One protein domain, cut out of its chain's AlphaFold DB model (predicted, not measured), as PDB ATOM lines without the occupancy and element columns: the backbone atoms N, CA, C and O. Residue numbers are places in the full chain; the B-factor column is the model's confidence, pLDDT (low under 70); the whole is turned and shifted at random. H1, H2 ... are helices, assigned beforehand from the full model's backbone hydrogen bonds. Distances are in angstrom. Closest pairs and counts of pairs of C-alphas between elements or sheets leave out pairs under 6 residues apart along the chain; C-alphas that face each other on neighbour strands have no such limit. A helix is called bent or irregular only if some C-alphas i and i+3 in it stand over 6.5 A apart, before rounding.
ATOM      1  N   LEU A  38      76.290   6.335 110.565       79.00
ATOM      2  CA  LEU A  38      76.840   7.599 111.054       79.00
ATOM      3  C   LEU A  38      77.834   8.217 110.060       79.00
ATOM      4  O   LEU A  38      77.877   9.434 109.908       79.00
ATOM      5  N   ARG A  39      78.598   7.390 109.333       79.50
ATOM      6  CA  ARG A  39      79.528   7.871 108.299       79.50
ATOM      7  C   ARG A  39      78.776   8.439 107.104       79.50
ATOM      8  O   ARG A  39      79.123   9.519 106.642       79.50
ATOM      9  N   ALA A  40      77.738   7.750 106.628       79.56
ATOM     10  CA  ALA A  40      76.909   8.256 105.535       79.56
ATOM     11  C   ALA A  40      76.190   9.551 105.938       79.56
ATOM     12  O   ALA A  40      76.158  10.494 105.155       79.56
ATOM     13  N   ALA A  41      75.686   9.630 107.175       81.25
ATOM     14  CA  ALA A  41      75.074  10.840 107.713       81.25
ATOM     15  C   ALA A  41      76.068  12.011 107.759       81.25
ATOM     16  O   ALA A  41      75.731  13.108 107.322       81.25
ATOM     17  N   LEU A  42      77.302  11.777 108.218       85.19
ATOM     18  CA  LEU A  42      78.356  12.796 108.228       85.19
ATOM     19  C   LEU A  42      78.760  13.228 106.815       85.19
ATOM     20  O   LEU A  42      78.899  14.422 106.570       85.19
ATOM     21  N   LEU A  43      78.913  12.288 105.879       87.94
ATOM     22  CA  LEU A  43      79.233  12.594 104.482       87.94
ATOM     23  C   LEU A  43      78.114  13.395 103.808       87.94
ATOM     24  O   LEU A  43      78.397  14.365 103.110       87.94
ATOM     25  N   LEU A  44      76.852  13.033 104.051       86.06
ATOM     26  CA  LEU A  44      75.692  13.769 103.551       86.06
ATOM     27  C   LEU A  44      75.600  15.163 104.170       86.06
ATOM     28  O   LEU A  44      75.393  16.128 103.443       86.06
ATOM     29  N   ALA A  45      75.791  15.286 105.484       88.06
ATOM     30  CA  ALA A  45      75.774  16.573 106.169       88.06
ATOM     31  C   ALA A  45      76.909  17.485 105.683       88.06
ATOM     32  O   ALA A  45      76.670  18.652 105.386       88.06
ATOM     33  N   ALA A  46      78.126  16.952 105.540       89.12
ATOM     34  CA  ALA A  46      79.267  17.686 105.003       89.12
ATOM     35  C   ALA A  46      79.045  18.081 103.536       89.12
ATOM     36  O   ALA A  46      79.273  19.232 103.174       89.12
ATOM     37  N   GLY A  47      78.543  17.166 102.702       87.25
ATOM     38  CA  GLY A  47      78.210  17.446 101.304       87.25
ATOM     39  C   GLY A  47      77.121  18.511 101.163       87.25
ATOM     40  O   GLY A  47      77.268  19.438 100.368       87.25
ATOM     41  N   ALA A  48      76.069  18.438 101.981       84.00
ATOM     42  CA  ALA A  48      75.014  19.444 102.030       84.00
ATOM     43  C   ALA A  48      75.551  20.798 102.510       84.00
ATOM     44  O   ALA A  48      75.255  21.817 101.896       84.00
ATOM     45  N   TRP A  49      76.380  20.819 103.557       87.94
ATOM     46  CA  TRP A  49      77.008  22.045 104.048       87.94
ATOM     47  C   TRP A  49      77.889  22.693 102.985       87.94
ATOM     48  O   TRP A  49      77.781  23.894 102.751       87.94
ATOM     49  N   VAL A  50      78.728  21.910 102.304       85.06
ATOM     50  CA  VAL A  50      79.570  22.400 101.206       85.06
ATOM     51  C   VAL A  50      78.703  22.911 100.062       85.06
ATOM     52  O   VAL A  50      78.942  24.015  99.590       85.06
ATOM     53  N   GLY A  51      77.665  22.176  99.656       82.25
ATOM     54  CA  GLY A  51      76.745  22.601  98.599       82.25
ATOM     55  C   GLY A  51      76.021  23.906  98.937       82.25
ATOM     56  O   GLY A  51      75.984  24.825  98.115       82.25
ATOM     57  N   ILE A  52      75.509  24.026 100.164       82.75
ATOM     58  CA  ILE A  52      74.858  25.241 100.667       82.75
ATOM     59  C   ILE A  52      75.867  26.381 100.766       82.75
ATOM     60  O   ILE A  52      75.551  27.481 100.340       82.75
ATOM     61  N   SER A  53      77.072  26.139 101.284       77.81
ATOM     62  CA  SER A  53      78.114  27.158 101.433       77.81
ATOM     63  C   SER A  53      78.646  27.652 100.090       77.81
ATOM     64  O   SER A  53      78.923  28.840  99.949       77.81
ATOM     65  N   LEU A  54      78.796  26.767  99.101       76.81
ATOM     66  CA  LEU A  54      79.149  27.161  97.739       76.81
ATOM     67  C   LEU A  54      78.040  28.051  97.182       76.81
ATOM     68  O   LEU A  54      78.294  29.171  96.757       76.81
ATOM     69  N   THR A  55      76.794  27.579  97.262       72.56
ATOM     70  CA  THR A  55      75.623  28.303  96.757       72.56
ATOM     71  C   THR A  55      75.435  29.646  97.468       72.56
ATOM     72  O   THR A  55      75.152  30.651  96.818       72.56
ATOM     73  N   SER A  56      75.646  29.705  98.784       67.94
ATOM     74  CA  SER A  56      75.508  30.922  99.586       67.94
ATOM     75  C   SER A  56      76.612  31.936  99.289       67.94
ATOM     76  O   SER A  56      76.328  33.132  99.225       67.94
ATOM     77  N   HIS A  57      77.840  31.476  99.018       63.56
ATOM     78  CA  HIS A  57      78.924  32.337  98.541       63.56
ATOM     79  C   HIS A  57      78.577  32.995  97.198       63.56
ATOM     80  O   HIS A  57      78.863  34.175  96.996       63.56
ATOM     81  N   PHE A  58      77.899  32.270  96.303       61.38
ATOM     82  CA  PHE A  58      77.403  32.836  95.047       61.38
ATOM     83  C   PHE A  58      76.185  33.755  95.246       61.38
ATOM     84  O   PHE A  58      76.060  34.747  94.531       61.38
ATOM     85  N   ILE A  59      75.330  33.501  96.247       60.03
ATOM     86  CA  ILE A  59      74.118  34.299  96.523       60.03
ATOM     87  C   ILE A  59      74.430  35.765  96.864       60.03
ATOM     88  O   ILE A  59      73.686  36.657  96.466       60.03
ATOM     89  N   GLY A  60      75.539  36.038  97.563       58.53
ATOM     90  CA  GLY A  60      75.907  37.398  97.986       58.53
ATOM     91  C   GLY A  60      76.415  38.307  96.857       58.53
ATOM     92  O   GLY A  60      76.552  39.513  97.053       58.53
ATOM     93  N   ARG A  61      76.702  37.746  95.675       56.00
ATOM     94  CA  ARG A  61      77.158  38.466  94.474       56.00
ATOM     95  C   ARG A  61      76.460  37.929  93.231       56.00
ATOM     96  O   ARG A  61      77.120  37.620  92.242       56.00
ATOM     97  N   LEU A  62      75.140  37.795  93.272       53.62
ATOM     98  CA  LEU A  62      74.359  37.483  92.083       53.62
ATOM     99  C   LEU A  62      73.886  38.799  91.440       53.62
ATOM    100  O   LEU A  62      72.825  39.297  91.803       53.62
ATOM    101  N   PRO A  63      74.652  39.418  90.518       61.34
ATOM    102  CA  PRO A  63      74.076  40.430  89.648       61.34
ATOM    103  C   PRO A  63      72.952  39.762  88.852       61.34
ATOM    104  O   PRO A  63      73.136  38.653  88.343       61.34
ATOM    105  N   ASP A  64      71.803  40.426  88.730       63.62
ATOM    106  CA  ASP A  64      70.589  39.895  88.081       63.62
ATOM    107  C   ASP A  64      70.850  39.270  86.694       63.62
ATOM    108  O   ASP A  64      70.180  38.324  86.276       63.62
ATOM    109  N   ALA A  65      71.903  39.721  86.008       65.19
ATOM    110  CA  ALA A  65      72.379  39.185  84.735       65.19
ATOM    111  C   ALA A  65      72.781  37.694  84.765       65.19
ATOM    112  O   ALA A  65      72.654  37.000  83.754       65.19
ATOM    113  N   VAL A  66      73.276  37.178  85.896       68.56
ATOM    114  CA  VAL A  66      73.710  35.774  86.023       68.56
ATOM    115  C   VAL A  66      72.504  34.855  86.225       68.56
ATOM    116  O   VAL A  66      72.424  33.806  85.585       68.56
ATOM    117  N   HIS A  67      71.521  35.274  87.028       68.06
ATOM    118  CA  HIS A  67      70.278  34.519  87.221       68.06
ATOM    119  C   HIS A  67      69.482  34.417  85.909       68.06
ATOM    120  O   HIS A  67      69.023  33.333  85.542       68.06
ATOM    121  N   ALA A  68      69.432  35.514  85.145       72.81
ATOM    122  CA  ALA A  68      68.785  35.571  83.836       72.81
ATOM    123  C   ALA A  68      69.406  34.625  82.787       72.81
ATOM    124  O   ALA A  68      68.715  34.201  81.864       72.81
ATOM    125  N   ARG A  69      70.693  34.264  82.918       75.06
ATOM    126  CA  ARG A  69      71.379  33.317  82.017       75.06
ATOM    127  C   ARG A  69      71.291  31.866  82.478       75.06
ATOM    128  O   ARG A  69      71.162  30.973  81.647       75.06
ATOM    129  N   ILE A  70      71.372  31.628  83.784       80.81
ATOM    130  CA  ILE A  70      71.401  30.273  84.349       80.81
ATOM    131  C   ILE A  70      70.016  29.619  84.294       80.81
ATOM    132  O   ILE A  70      69.922  28.432  83.985       80.81
ATOM    133  N   TYR A  71      68.945  30.381  84.528       78.94
ATOM    134  CA  TYR A  71      67.576  29.859  84.502       78.94
ATOM    135  C   TYR A  71      67.174  29.215  83.158       78.94
ATOM    136  O   TYR A  71      66.787  28.045  83.162       78.94
ATOM    137  N   PRO A  72      67.308  29.887  81.996       85.25
ATOM    138  CA  PRO A  72      66.973  29.271  80.710       85.25
ATOM    139  C   PRO A  72      67.895  28.098  80.358       85.25
ATOM    140  O   PRO A  72      67.450  27.152  79.715       85.25
ATOM    141  N   LEU A  73      69.156  28.116  80.804       88.38
ATOM    142  CA  LEU A  73      70.104  27.027  80.562       88.38
ATOM    143  C   LEU A  73      69.727  25.763  81.351       88.38
ATOM    144  O   LEU A  73      69.712  24.672  80.786       88.38
ATOM    145  N   LEU A  74      69.348  25.911  82.625       86.62
ATOM    146  CA  LEU A  74      68.790  24.827  83.442       86.62
ATOM    147  C   LEU A  74      67.483  24.292  82.856       86.62
ATOM    148  O   LEU A  74      67.286  23.080  82.806       86.62
ATOM    149  N   LEU A  75      66.608  25.181  82.383       89.25
ATOM    150  CA  LEU A  75      65.346  24.789  81.767       89.25
ATOM    151  C   LEU A  75      65.579  23.979  80.484       89.25
ATOM    152  O   LEU A  75      64.967  22.927  80.300       89.25
ATOM    153  N   ALA A  76      66.504  24.420  79.628       92.38
ATOM    154  CA  ALA A  76      66.878  23.693  78.418       92.38
ATOM    155  C   ALA A  76      67.494  22.327  78.751       92.38
ATOM    156  O   ALA A  76      67.114  21.324  78.151       92.38
ATOM    157  N   LEU A  77      68.384  22.268  79.747       93.62
ATOM    158  CA  LEU A  77      68.989  21.021  80.212       93.62
ATOM    159  C   LEU A  77      67.927  20.022  80.690       93.62
ATOM    160  O   LEU A  77      67.917  18.882  80.236       93.62
ATOM    161  N   VAL A  78      67.019  20.442  81.577       91.81
ATOM    162  CA  VAL A  78      65.928  19.587  82.079       91.81
ATOM    163  C   VAL A  78      65.043  19.116  80.934       91.81
ATOM    164  O   VAL A  78      64.683  17.944  80.890       91.81
ATOM    165  N   THR A  79      64.736  20.002  79.986       91.81
ATOM    166  CA  THR A  79      63.959  19.644  78.794       91.81
ATOM    167  C   THR A  79      64.660  18.546  77.994       91.81
ATOM    168  O   THR A  79      64.038  17.541  77.666       91.81
ATOM    169  N   VAL A  80      65.963  18.684  77.740       95.50
ATOM    170  CA  VAL A  80      66.756  17.664  77.036       95.50
ATOM    171  C   VAL A  80      66.775  16.348  77.810       95.50
ATOM    172  O   VAL A  80      66.570  15.295  77.215       95.50
ATOM    173  N   VAL A  81      66.968  16.390  79.128       94.12
ATOM    174  CA  VAL A  81      66.964  15.183  79.968       94.12
ATOM    175  C   VAL A  81      65.610  14.482  79.915       94.12
ATOM    176  O   VAL A  81      65.580  13.275  79.731       94.12
ATOM    177  N   MET A  82      64.499  15.214  80.022       93.12
ATOM    178  CA  MET A  82      63.148  14.642  79.937       93.12
ATOM    179  C   MET A  82      62.858  14.019  78.568       93.12
ATOM    180  O   MET A  82      62.140  13.032  78.497       93.12
ATOM    181  N   VAL A  83      63.424  14.572  77.493       94.00
ATOM    182  CA  VAL A  83      63.272  14.035  76.130       94.00
ATOM    183  C   VAL A  83      64.161  12.815  75.883       94.00
ATOM    184  O   VAL A  83      63.774  11.930  75.134       94.00
ATOM    185  N   VAL A  84      65.361  12.768  76.468       91.06
ATOM    186  CA  VAL A  84      66.317  11.664  76.262       91.06
ATOM    187  C   VAL A  84      66.068  10.494  77.219       91.06
ATOM    188  O   VAL A  84      66.340   9.351  76.862       91.06
ATOM    189  N   ALA A  85      65.610  10.775  78.441       81.25
ATOM    190  CA  ALA A  85      65.361   9.774  79.479       81.25
ATOM    191  C   ALA A  85      63.890   9.332  79.579       81.25
ATOM    192  O   ALA A  85      63.602   8.418  80.354       81.25
ATOM    193  N   GLY A  86      62.981   9.997  78.858       60.00
ATOM    194  CA  GLY A  86      61.588   9.576  78.675       60.00
ATOM    195  C   GLY A  86      61.447   8.606  77.514       60.00
ATOM    196  O   GLY A  86      60.593   7.701  77.633       60.00
TER     197      GLY A  86
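This is residues 38 to 86 of the 86 residues of an uncharacterized protein of Jejubacter calystegiae (UniProt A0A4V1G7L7). Two long helices, H1 and H2, make an open V, with the four residues 60 to 63 turning the chain at its point and nothing filling the space between the arms. The V is flat, its C-alphas spanning 38 by 35 by 6 A along their three main axes. The printed part has 49 residues with two named helices, H1 then H2, and no named strand; the class is all helix. The whole is extended, with a radius of gyration of the C-alphas of 15.4 A.

H1, residues 38 to 59, begins with C-alpha 38 at (76.840, 7.599, 111.054) and ends with C-alpha 59 at (74.118, 34.299, 96.523), 30.5 A from first to last C-alpha. H2, residues 64 to 85, begins with C-alpha 64 at (70.589, 39.895, 88.081) and ends with C-alpha 85 at (65.361, 9.774, 79.479), 31.8 A from first to last C-alpha. H2 is neither bent nor irregular, but only just: C-alphas 69 and 72 are 6.1 A apart.

A tight link of 4 residues joins H1 to H2. H1 and H2 are apart, with no C-alpha of the one within 8 A of the other. Residues 38 to 86 stand free, with no C-alpha 8 or more residues away along the chain within 10 A. In H1 every O i to N i+4 pair is within hydrogen-bond range; in H2 16 of 18 are.

The two C-alphas farthest apart are those of Leu 38 and Ala 65, at 41.4 A; the first and last printed C-alphas, of Leu 38 and Gly 86, are 35.8 A apart. The printed part has no cut and no long link, and Gly 86 is the chain's last residue. The mean pLDDT of the printed part is 79.1; residues 56 to 67 and residue 86 are under 70.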